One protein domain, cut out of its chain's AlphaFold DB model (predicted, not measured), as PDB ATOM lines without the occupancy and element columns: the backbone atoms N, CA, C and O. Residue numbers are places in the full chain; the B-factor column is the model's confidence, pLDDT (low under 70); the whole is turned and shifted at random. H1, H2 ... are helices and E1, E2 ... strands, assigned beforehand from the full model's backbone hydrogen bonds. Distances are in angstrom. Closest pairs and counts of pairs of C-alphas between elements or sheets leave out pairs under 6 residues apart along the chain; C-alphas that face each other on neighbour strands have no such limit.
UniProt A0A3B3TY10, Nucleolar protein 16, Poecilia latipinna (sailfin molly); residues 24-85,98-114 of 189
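This is residues 24 to 85 and 98 to 114 of the 189 residues of the protein "Nucleolar protein 16" of Poecilia latipinna (sailfin molly) (UniProt A0A3B3TY10). What does the model look like at first sight? A short helix, H2, sits between the two longest helices, meeting the end of H1 at residues 49 to 50 and H5 at residues 104 to 108, while H3 lies near these three without touching them. From the other end of H1 a wide open arm turns back to strand E1, with residues 24 to 31 and 33 to 42 sticking out, and residues 78 to 85, with H4, stick out as well. How large and how dense is it? The printed part has 79 residues, with the named elements E1, H1, H2, H3, H4 and H5 in that order, and its class is mostly helix. It is loose, with a radius of gyration of the C-alphas of 15.2 A and spans of 38 by 34 by 27 A.

Where are the longest helices? H1 is residues 40 to 51, 19.0 A from first to last C-alpha, beginning with C-alpha 40 at (-14.418, -20.449, -37.939). H5 is residues 102 to 113, 16.8 A long, ending with C-alpha 113 at (-19.355, -47.495, -57.171). Where are the others? H2 is residues 53 to 57, 6.1 A; H3 is residues 65 to 71, 9.8 A; H4 is residues 78 to 81, 5.1 A. E1 is residues 28 to 31, 9.4 A, beginning with C-alpha 28 at (-28.981, -34.173, -34.325).

What does H1 touch? H1 and H2 only just touch, with 3 pairs of C-alphas within 8 A, and only at the corner by their tight link; the closest C-alphas are those of Val 49 and Arg 56, 5.4 A. What else touches? H2 and H5 touch, the closest C-alphas being those of Gln 54 and Ile 104, 6.2 A. H3 is only just apart from H1, H5 and H2, with closest C-alphas at 8.0 A, 8.2 A and 8.4 A, and H4 touches no helix. Does E1 pair? E1 pairs with no named strand, but its residues 28 to 29 pair antiparallel with residues 24 to 25. How do the backbones run? In H2, H3 and H5 every O i to N i+4 pair is within hydrogen-bond range, and H4 is too short for such a pair. In H1 1 of 8 is, beside 4 of 9 O i to N i+3 pairs.

How far does it reach? The two C-alphas farthest apart, those of Tyr 24 and Lys 85, are 46.6 A apart. Where is the chain cut? Residues 86 to 97 are not printed, and C-alphas 85 and 98 are 24.9 A apart; the link H4 to H5 runs across this cut. Of the links that are printed whole, none is long. Where is confidence low? The mean pLDDT of the printed part is 70.3, and residues 24 to 51 and 84 to 85 are under 70.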
ATOM      1  N   TYR A  24     -33.117 -29.412 -29.925       39.84
ATOM      2  CA  TYR A  24     -33.278 -30.840 -30.175       39.84
ATOM      3  C   TYR A  24     -34.255 -31.032 -31.336       39.84
ATOM      4  O   TYR A  24     -35.468 -30.944 -31.158       39.84
ATOM      5  N   TYR A  25     -33.714 -31.279 -32.526       42.22
ATOM      6  CA  TYR A  25     -34.448 -31.916 -33.615       42.22
ATOM      7  C   TYR A  25     -33.985 -33.367 -33.683       42.22
ATOM      8  O   TYR A  25     -32.790 -33.635 -33.570       42.22
ATOM      9  N   SER A  26     -34.949 -34.276 -33.796       45.09
ATOM     10  CA  SER A  26     -34.807 -35.731 -33.820       45.09
ATOM     11  C   SER A  26     -33.464 -36.173 -34.423       45.09
ATOM     12  O   SER A  26     -33.235 -36.028 -35.619       45.09
ATOM     13  N   ASP A  27     -32.583 -36.656 -33.546       48.69
ATOM     14  CA  ASP A  27     -31.278 -37.275 -33.820       48.69
ATOM     15  C   ASP A  27     -30.079 -36.385 -34.218       48.69
ATOM     16  O   ASP A  27     -29.011 -36.923 -34.518       48.69
ATOM     17  N   LEU A  28     -30.153 -35.048 -34.120       41.66
ATOM     18  CA  LEU A  28     -28.981 -34.173 -34.325       41.66
ATOM     19  C   LEU A  28     -28.835 -33.111 -33.220       41.66
ATOM     20  O   LEU A  28     -29.623 -32.172 -33.129       41.66
ATOM     21  N   ILE A  29     -27.782 -33.213 -32.399       42.88
ATOM     22  CA  ILE A  29     -27.401 -32.147 -31.457       42.88
ATOM     23  C   ILE A  29     -26.489 -31.159 -32.197       42.88
ATOM     24  O   ILE A  29     -25.294 -31.405 -32.356       42.88
ATOM     25  N   LEU A  30     -27.041 -30.029 -32.642       39.53
ATOM     26  CA  LEU A  30     -26.262 -28.912 -33.179       39.53
ATOM     27  C   LEU A  30     -25.928 -27.934 -32.038       39.53
ATOM     28  O   LEU A  30     -26.755 -27.109 -31.656       39.53
ATOM     29  N   VAL A  31     -24.723 -28.027 -31.467       41.72
ATOM     30  CA  VAL A  31     -24.252 -27.068 -30.449       41.72
ATOM     31  C   VAL A  31     -23.649 -25.845 -31.147       41.72
ATOM     32  O   VAL A  31     -22.462 -25.822 -31.467       41.72
ATOM     33  N   LEU A  32     -24.459 -24.810 -31.383       39.50
ATOM     34  CA  LEU A  32     -23.970 -23.505 -31.842       39.50
ATOM     35  C   LEU A  32     -23.408 -22.720 -30.650       39.50
ATOM     36  O   LEU A  32     -24.108 -21.946 -30.002       39.50
ATOM     37  N   THR A  33     -22.126 -22.922 -30.348       42.19
ATOM     38  CA  THR A  33     -21.384 -22.052 -29.426       42.19
ATOM     39  C   THR A  33     -20.937 -20.793 -30.170       42.19
ATOM     40  O   THR A  33     -20.007 -20.820 -30.974       42.19
ATOM     41  N   PHE A  34     -21.594 -19.660 -29.907       42.62
ATOM     42  CA  PHE A  34     -21.115 -18.343 -30.331       42.62
ATOM     43  C   PHE A  34     -19.917 -17.937 -29.460       42.62
ATOM     44  O   PHE A  34     -20.073 -17.267 -28.445       42.62
ATOM     45  N   CYS A  35     -18.708 -18.362 -29.841       36.81
ATOM     46  CA  CYS A  35     -17.472 -17.955 -29.172       36.81
ATOM     47  C   CYS A  35     -16.369 -17.597 -30.189       36.81
ATOM     48  O   CYS A  35     -15.786 -18.473 -30.823       36.81
ATOM     49  N   HIS A  36     -16.097 -16.287 -30.290       35.22
ATOM     50  CA  HIS A  36     -14.913 -15.603 -30.849       35.22
ATOM     51  C   HIS A  36     -14.532 -15.832 -32.345       35.22
ATOM     52  O   HIS A  36     -14.470 -16.965 -32.821       35.22
ATOM     53  N   PRO A  37     -14.181 -14.770 -33.114       46.59
ATOM     54  CA  PRO A  37     -13.988 -14.835 -34.574       46.59
ATOM     55  C   PRO A  37     -12.744 -15.607 -35.060       46.59
ATOM     56  O   PRO A  37     -12.546 -15.735 -36.264       46.59
ATOM     57  N   ALA A  38     -11.920 -16.168 -34.169       40.91
ATOM     58  CA  ALA A  38     -10.757 -16.981 -34.548       40.91
ATOM     59  C   ALA A  38     -11.090 -18.467 -34.822       40.91
ATOM     60  O   ALA A  38     -10.237 -19.216 -35.298       40.91
ATOM     61  N   SER A  39     -12.322 -18.908 -34.550       41.84
ATOM     62  CA  SER A  39     -12.675 -20.338 -34.483       41.84
ATOM     63  C   SER A  39     -13.393 -20.883 -35.727       41.84
ATOM     64  O   SER A  39     -13.697 -22.075 -35.788       41.84
ATOM     65  N   PHE A  40     -13.656 -20.050 -36.742       39.59
ATOM     66  CA  PHE A  40     -14.418 -20.449 -37.939       39.59
ATOM     67  C   PHE A  40     -13.767 -21.582 -38.748       39.59
ATOM     68  O   PHE A  40     -14.469 -22.339 -39.414       39.59
ATOM     69  N   LEU A  41     -12.446 -21.760 -38.647       41.19
ATOM     70  CA  LEU A  41     -11.755 -22.866 -39.314       41.19
ATOM     71  C   LEU A  41     -12.022 -24.216 -38.634       41.19
ATOM     72  O   LEU A  41     -12.155 -25.218 -39.326       41.19
ATOM     73  N   TYR A  42     -12.185 -24.266 -37.309       45.56
ATOM     74  CA  TYR A  42     -12.399 -25.529 -36.586       45.56
ATOM     75  C   TYR A  42     -13.768 -26.165 -36.857       45.56
ATOM     76  O   TYR A  42     -13.898 -27.388 -36.798       45.56
ATOM     77  N   ASN A  43     -14.777 -25.360 -37.194       42.84
ATOM     78  CA  ASN A  43     -16.135 -25.861 -37.393       42.84
ATOM     79  C   ASN A  43     -16.285 -26.640 -38.708       42.84
ATOM     80  O   ASN A  43     -16.933 -27.680 -38.727       42.84
ATOM     81  N   PHE A  44     -15.613 -26.222 -39.787       45.91
ATOM     82  CA  PHE A  44     -15.654 -26.955 -41.060       45.91
ATOM     83  C   PHE A  44     -14.918 -28.303 -40.989       45.91
ATOM     84  O   PHE A  44     -15.289 -29.276 -41.642       45.91
ATOM     85  N   TYR A  45     -13.899 -28.375 -40.135       49.50
ATOM     86  CA  TYR A  45     -13.076 -29.559 -39.927       49.50
ATOM     87  C   TYR A  45     -13.806 -30.684 -39.164       49.50
ATOM     88  O   TYR A  45     -13.641 -31.860 -39.487       49.50
ATOM     89  N   PHE A  46     -14.683 -30.362 -38.213       46.66
ATOM     90  CA  PHE A  46     -15.479 -31.385 -37.522       46.66
ATOM     91  C   PHE A  46     -16.549 -32.023 -38.431       46.66
ATOM     92  O   PHE A  46     -16.869 -33.203 -38.298       46.66
ATOM     93  N   ILE A  47     -17.050 -31.267 -39.410       53.31
ATOM     94  CA  ILE A  47     -18.149 -31.676 -40.292       53.31
ATOM     95  C   ILE A  47     -17.772 -32.876 -41.183       53.31
ATOM     96  O   ILE A  47     -18.596 -33.769 -41.376       53.31
ATOM     97  N   LEU A  48     -16.525 -32.973 -41.661       52.41
ATOM     98  CA  LEU A  48     -16.078 -34.079 -42.528       52.41
ATOM     99  C   LEU A  48     -16.116 -35.452 -41.824       52.41
ATOM    100  O   LEU A  48     -16.379 -36.472 -42.458       52.41
ATOM    101  N   VAL A  49     -15.882 -35.487 -40.509       56.78
ATOM    102  CA  VAL A  49     -15.889 -36.728 -39.713       56.78
ATOM    103  C   VAL A  49     -17.316 -37.218 -39.447       56.78
ATOM    104  O   VAL A  49     -17.534 -38.414 -39.270       56.78
ATOM    105  N   ILE A  50     -18.301 -36.316 -39.442       55.66
ATOM    106  CA  ILE A  50     -19.685 -36.648 -39.083       55.66
ATOM    107  C   ILE A  50     -20.397 -37.427 -40.200       55.66
ATOM    108  O   ILE A  50     -21.216 -38.294 -39.900       55.66
ATOM    109  N   PHE A  51     -20.084 -37.164 -41.473       63.47
ATOM    110  CA  PHE A  51     -20.898 -37.665 -42.586       63.47
ATOM    111  C   PHE A  51     -20.611 -39.107 -43.028       63.47
ATOM    112  O   PHE A  51     -21.521 -39.762 -43.529       63.47
ATOM    113  N   SER A  52     -19.396 -39.639 -42.839       79.19
ATOM    114  CA  SER A  52     -19.067 -41.019 -43.234       79.19
ATOM    115  C   SER A  52     -18.795 -41.903 -42.023       79.19
ATOM    116  O   SER A  52     -17.841 -41.687 -41.270       79.19
ATOM    117  N   ALA A  53     -19.589 -42.967 -41.879       85.19
ATOM    118  CA  ALA A  53     -19.389 -43.966 -40.834       85.19
ATOM    119  C   ALA A  53     -18.004 -44.632 -40.926       85.19
ATOM    120  O   ALA A  53     -17.387 -44.904 -39.896       85.19
ATOM    121  N   GLN A  54     -17.487 -44.842 -42.143       86.75
ATOM    122  CA  GLN A  54     -16.198 -45.508 -42.356       86.75
ATOM    123  C   GLN A  54     -15.020 -44.653 -41.886       86.75
ATOM    124  O   GLN A  54     -14.110 -45.163 -41.231       86.75
ATOM    125  N   ILE A  55     -15.067 -43.346 -42.159       86.69
ATOM    126  CA  ILE A  55     -14.048 -42.390 -41.708       86.69
ATOM    127  C   ILE A  55     -14.136 -42.209 -40.189       86.69
ATOM    128  O   ILE A  55     -13.110 -42.243 -39.510       86.69
ATOM    129  N   ARG A  56     -15.353 -42.099 -39.639       87.12
ATOM    130  CA  ARG A  56     -15.584 -41.947 -38.196       87.12
ATOM    131  C   ARG A  56     -15.034 -43.119 -37.386       87.12
ATOM    132  O   ARG A  56     -14.353 -42.902 -36.391       87.12
ATOM    133  N   ASN A  57     -15.284 -44.352 -37.823       87.50
ATOM    134  CA  ASN A  57     -14.827 -45.556 -37.120       87.50
ATOM    135  C   ASN A  57     -13.301 -45.707 -37.120       87.50
ATOM    136  O   ASN A  57     -12.732 -46.337 -36.236       87.50
ATOM    137  N   ALA A  58     -12.636 -45.152 -38.129       87.25
ATOM    138  CA  ALA A  58     -11.191 -45.209 -38.257       87.25
ATOM    139  C   ALA A  58     -10.469 -43.991 -37.664       87.25
ATOM    140  O   ALA A  58      -9.236 -43.927 -37.732       87.25
ATOM    141  N   TRP A  59     -11.210 -43.019 -37.135       88.00
ATOM    142  CA  TRP A  59     -10.674 -41.760 -36.644       88.00
ATOM    143  C   TRP A  59      -9.946 -41.926 -35.305       88.00
ATOM    144  O   TRP A  59     -10.437 -42.605 -34.407       88.00
ATOM    145  N   ASP A  60      -8.787 -41.282 -35.156       88.38
ATOM    146  CA  ASP A  60      -8.031 -41.241 -33.901       88.38
ATOM    147  C   ASP A  60      -7.980 -39.805 -33.360       88.38
ATOM    148  O   ASP A  60      -7.395 -38.916 -33.980       88.38
ATOM    149  N   ASN A  61      -8.582 -39.576 -32.192       86.62
ATOM    150  CA  ASN A  61      -8.652 -38.252 -31.563       86.62
ATOM    151  C   ASN A  61      -7.286 -37.728 -31.094       86.62
ATOM    152  O   ASN A  61      -7.134 -36.525 -30.899       86.62
ATOM    153  N   ASN A  62      -6.291 -38.604 -30.931       89.06
ATOM    154  CA  ASN A  62      -4.947 -38.215 -30.503       89.06
ATOM    155  C   ASN A  62      -4.080 -37.712 -31.666       89.06
ATOM    156  O   ASN A  62      -2.983 -37.192 -31.448       89.06
ATOM    157  N   LYS A  63      -4.541 -37.880 -32.910       86.38
ATOM    158  CA  LYS A  63      -3.819 -37.474 -34.117       86.38
ATOM    159  C   LYS A  63      -4.448 -36.236 -34.735       86.38
ATOM    160  O   LYS A  63      -5.652 -36.004 -34.654       86.38
ATOM    161  N   SER A  64      -3.619 -35.448 -35.416       85.50
ATOM    162  CA  SER A  64      -4.125 -34.352 -36.237       85.50
ATOM    163  C   SER A  64      -4.977 -34.898 -37.382       85.50
ATOM    164  O   SER A  64      -4.724 -35.985 -37.908       85.50
ATOM    165  N   MET A  65      -5.955 -34.111 -37.826       81.44
ATOM    166  CA  MET A  65      -6.792 -34.473 -38.970       81.44
ATOM    167  C   MET A  65      -5.976 -34.812 -40.213       81.44
ATOM    168  O   MET A  65      -6.263 -35.806 -40.874       81.44
ATOM    169  N   ALA A  66      -4.977 -33.983 -40.534       85.06
ATOM    170  CA  ALA A  66      -4.146 -34.195 -41.709       85.06
ATOM    171  C   ALA A  66      -3.518 -35.588 -41.669       85.06
ATOM    172  O   ALA A  66      -3.593 -36.305 -42.659       85.06
ATOM    173  N   ARG A  67      -3.003 -36.003 -40.503       86.75
ATOM    174  CA  ARG A  67      -2.425 -37.332 -40.295       86.75
ATOM    175  C   ARG A  67      -3.471 -38.444 -40.353       86.75
ATOM    176  O   ARG A  67      -3.206 -39.465 -40.973       86.75
ATOM    177  N   ASN A  68      -4.652 -38.244 -39.764       88.25
ATOM    178  CA  ASN A  68      -5.751 -39.209 -39.850       88.25
ATOM    179  C   ASN A  68      -6.159 -39.467 -41.301       88.25
ATOM    180  O   ASN A  68      -6.182 -40.617 -41.722       88.25
ATOM    181  N   LEU A  69      -6.413 -38.415 -42.083       86.12
ATOM    182  CA  LEU A  69      -6.772 -38.547 -43.497       86.12
ATOM    183  C   LEU A  69      -5.644 -39.198 -44.301       86.12
ATOM    184  O   LEU A  69      -5.907 -40.121 -45.069       86.12
ATOM    185  N   GLN A  70      -4.392 -38.802 -44.054       86.38
ATOM    186  CA  GLN A  70      -3.229 -39.401 -44.706       86.38
ATOM    187  C   GLN A  70      -3.149 -40.911 -44.449       86.38
ATOM    188  O   GLN A  70      -2.984 -41.687 -45.387       86.38
ATOM    189  N   GLU A  71      -3.317 -41.344 -43.196       88.06
ATOM    190  CA  GLU A  71      -3.302 -42.760 -42.809       88.06
ATOM    191  C   GLU A  71      -4.404 -43.573 -43.500       88.06
ATOM    192  O   GLU A  71      -4.202 -44.761 -43.755       88.06
ATOM    193  N   MET A  72      -5.536 -42.945 -43.835       86.69
ATOM    194  CA  MET A  72      -6.636 -43.545 -44.605       86.69
ATOM    195  C   MET A  72      -6.428 -43.472 -46.128       86.69
ATOM    196  O   MET A  72      -7.227 -44.025 -46.878       86.69
ATOM    197  N   GLY A  73      -5.374 -42.797 -46.601       84.62
ATOM    198  CA  GLY A  73      -5.115 -42.573 -48.027       84.62
ATOM    199  C   GLY A  73      -5.908 -41.414 -48.635       84.62
ATOM    200  O   GLY A  73      -5.983 -41.298 -49.856       84.62
ATOM    201  N   LEU A  74      -6.490 -40.546 -47.803       86.75
ATOM    202  CA  LEU A  74      -7.231 -39.359 -48.214       86.75
ATOM    203  C   LEU A  74      -6.336 -38.115 -48.200       86.75
ATOM    204  O   LEU A  74      -5.447 -37.946 -47.364       86.75
ATOM    205  N   SER A  75      -6.596 -37.208 -49.138       84.69
ATOM    206  CA  SER A  75      -5.891 -35.933 -49.224       84.69
ATOM    207  C   SER A  75      -6.490 -34.910 -48.258       84.69
ATOM    208  O   SER A  75      -7.670 -34.598 -48.360       84.69
ATOM    209  N   PHE A  76      -5.659 -34.319 -47.394       83.25
ATOM    210  CA  PHE A  76      -6.061 -33.178 -46.561       83.25
ATOM    211  C   PHE A  76      -6.282 -31.897 -47.382       83.25
ATOM    212  O   PHE A  76      -7.225 -31.159 -47.123       83.25
ATOM    213  N   ASP A  77      -5.440 -31.647 -48.391       81.31
ATOM    214  CA  ASP A  77      -5.547 -30.483 -49.278       81.31
ATOM    215  C   ASP A  77      -5.494 -30.932 -50.751       81.31
ATOM    216  O   ASP A  77      -4.417 -31.307 -51.233       81.31
ATOM    217  N   PRO A  78      -6.631 -30.924 -51.474       77.06
ATOM    218  CA  PRO A  78      -6.700 -31.379 -52.861       77.06
ATOM    219  C   PRO A  78      -5.868 -30.514 -53.814       77.06
ATOM    220  O   PRO A  78      -5.328 -31.039 -54.782       77.06
ATOM    221  N   ASN A  79      -5.702 -29.215 -53.543       81.81
ATOM    222  CA  ASN A  79      -4.933 -28.327 -54.422       81.81
ATOM    223  C   ASN A  79      -3.428 -28.602 -54.321       81.81
ATOM    224  O   ASN A  79      -2.689 -28.421 -55.291       81.81
ATOM    225  N   ARG A  80      -2.972 -29.067 -53.152       78.69
ATOM    226  CA  ARG A  80      -1.590 -29.500 -52.932       78.69
ATOM    227  C   ARG A  80      -1.317 -30.899 -53.480       78.69
ATOM    228  O   ARG A  80      -0.222 -31.140 -53.982       78.69
ATOM    229  N   THR A  81      -2.266 -31.828 -53.361       76.94
ATOM    230  CA  THR A  81      -2.085 -33.216 -53.826       76.94
ATOM    231  C   THR A  81      -2.323 -33.381 -55.321       76.94
ATOM    232  O   THR A  81      -1.618 -34.156 -55.967       76.94
ATOM    233  N   LEU A  82      -3.258 -32.620 -55.887       74.12
ATOM    234  CA  LEU A  82      -3.574 -32.572 -57.309       74.12
ATOM    235  C   LEU A  82      -3.335 -31.147 -57.831       74.12
ATOM    236  O   LEU A  82      -4.294 -30.411 -58.073       74.12
ATOM    237  N   PRO A  83      -2.068 -30.725 -58.017       70.44
ATOM    238  CA  PRO A  83      -1.787 -29.394 -58.533       70.44
ATOM    239  C   PRO A  83      -2.433 -29.234 -59.912       70.44
ATOM    240  O   PRO A  83      -2.086 -29.942 -60.864       70.44
ATOM    241  N   ILE A  84      -3.377 -28.294 -60.015       68.88
ATOM    242  CA  ILE A  84      -4.027 -27.921 -61.272       68.88
ATOM    243  C   ILE A  84      -2.944 -27.314 -62.164       68.88
ATOM    244  O   ILE A  84      -2.581 -26.145 -62.033       68.88
ATOM    245  N   LYS A  85      -2.370 -28.128 -63.051       62.44
ATOM    246  CA  LYS A  85      -1.370 -27.665 -64.011       62.44
ATOM    247  C   LYS A  85      -1.984 -26.582 -64.898       62.44
ATOM    248  O   LYS A  85      -2.742 -26.890 -65.812       62.44
ATOM    249  N   ILE A  98       2.821 -43.881 -47.214       70.56
ATOM    250  CA  ILE A  98       2.452 -45.212 -46.726       70.56
ATOM    251  C   ILE A  98       1.043 -45.138 -46.127       70.56
ATOM    252  O   ILE A  98       0.836 -44.543 -45.072       70.56
ATOM    253  N   VAL A  99       0.059 -45.730 -46.804       77.38
ATOM    254  CA  VAL A  99      -1.325 -45.811 -46.315       77.38
ATOM    255  C   VAL A  99      -1.423 -46.907 -45.254       77.38
ATOM    256  O   VAL A  99      -1.291 -48.090 -45.559       77.38
ATOM    257  N   THR A 100      -1.669 -46.521 -44.003       81.44
ATOM    258  CA  THR A 100      -1.764 -47.443 -42.857       81.44
ATOM    259  C   THR A 100      -3.100 -48.190 -42.811       81.44
ATOM    260  O   THR A 100      -3.163 -49.319 -42.331       81.44
ATOM    261  N   LYS A 101      -4.186 -47.574 -43.296       85.00
ATOM    262  CA  LYS A 101      -5.562 -48.091 -43.199       85.00
ATOM    263  C   LYS A 101      -6.216 -48.221 -44.588       85.00
ATOM    264  O   LYS A 101      -7.178 -47.511 -44.879       85.00
ATOM    265  N   PRO A 102      -5.734 -49.131 -45.456       83.56
ATOM    266  CA  PRO A 102      -6.211 -49.236 -46.839       83.56
ATOM    267  C   PRO A 102      -7.667 -49.718 -46.954       83.56
ATOM    268  O   PRO A 102      -8.348 -49.383 -47.918       83.56
ATOM    269  N   TYR A 103      -8.176 -50.447 -45.953       88.56
ATOM    270  CA  TYR A 103      -9.536 -51.002 -45.952       88.56
ATOM    271  C   TYR A 103     -10.643 -49.941 -46.063       88.56
ATOM    272  O   TYR A 103     -11.751 -50.244 -46.497       88.56
ATOM    273  N   ILE A 104     -10.368 -48.704 -45.647       88.12
ATOM    274  CA  ILE A 104     -11.338 -47.603 -45.674       88.12
ATOM    275  C   ILE A 104     -11.526 -47.130 -47.106       88.12
ATOM    276  O   ILE A 104     -12.654 -46.939 -47.541       88.12
ATOM    277  N   LEU A 105     -10.425 -46.995 -47.848       87.88
ATOM    278  CA  LEU A 105     -10.452 -46.588 -49.246       87.88
ATOM    279  C   LEU A 105     -11.223 -47.601 -50.094       87.88
ATOM    280  O   LEU A 105     -12.060 -47.198 -50.892       87.88
ATOM    281  N   THR A 106     -10.996 -48.900 -49.869       90.19
ATOM    282  CA  THR A 106     -11.740 -49.970 -50.548       90.19
ATOM    283  C   THR A 106     -13.241 -49.842 -50.302       90.19
ATOM    284  O   THR A 106     -14.002 -49.788 -51.261       90.19
ATOM    285  N   LYS A 107     -13.668 -49.684 -49.042       90.38
ATOM    286  CA  LYS A 107     -15.090 -49.510 -48.701       90.38
ATOM    287  C   LYS A 107     -15.695 -48.248 -49.307       90.38
ATOM    288  O   LYS A 107     -16.800 -48.297 -49.827       90.38
ATOM    289  N   LEU A 108     -14.976 -47.126 -49.264       88.44
ATOM    290  CA  LEU A 108     -15.439 -45.872 -49.861       88.44
ATOM    291  C   LEU A 108     -15.563 -45.985 -51.383       88.44
ATOM    292  O   LEU A 108     -16.500 -45.450 -51.965       88.44
ATOM    293  N   GLN A 109     -14.633 -46.685 -52.030       90.00
ATOM    294  CA  GLN A 109     -14.685 -46.940 -53.465       90.00
ATOM    295  C   GLN A 109     -15.849 -47.866 -53.827       90.00
ATOM    296  O   GLN A 109     -16.530 -47.615 -54.817       90.00
ATOM    297  N   GLU A 110     -16.090 -48.908 -53.031       91.31
ATOM    298  CA  GLU A 110     -17.246 -49.791 -53.180       91.31
ATOM    299  C   GLU A 110     -18.548 -49.001 -53.030       91.31
ATOM    300  O   GLU A 110     -19.361 -49.016 -53.949       91.31
ATOM    301  N   GLU A 111     -18.712 -48.236 -51.945       87.56
ATOM    302  CA  GLU A 111     -19.882 -47.380 -51.700       87.56
ATOM    303  C   GLU A 111     -20.100 -46.371 -52.838       87.56
ATOM    304  O   GLU A 111     -21.220 -46.226 -53.316       87.56
ATOM    305  N   ALA A 112     -19.037 -45.728 -53.332       87.88
ATOM    306  CA  ALA A 112     -19.115 -44.780 -54.445       87.88
ATOM    307  C   ALA A 112     -19.394 -45.447 -55.804       87.88
ATOM    308  O   ALA A 112     -19.891 -44.797 -56.722       87.88
ATOM    309  N   SER A 113     -19.054 -46.729 -55.958       91.06
ATOM    310  CA  SER A 113     -19.355 -47.495 -57.171       91.06
ATOM    311  C   SER A 113     -20.822 -47.924 -57.252       91.06
ATOM    312  O   SER A 113     -21.311 -48.229 -58.342       91.06
ATOM    313  N   LEU A 114     -21.532 -47.933 -56.117       90.12
ATOM    314  CA  LEU A 114     -22.957 -48.223 -56.084       90.12
ATOM    315  C   LEU A 114     -23.717 -47.098 -56.791       90.12
ATOM    316  O   LEU A 114     -23.592 -45.923 -56.458       90.12
TER     317      LEU A 114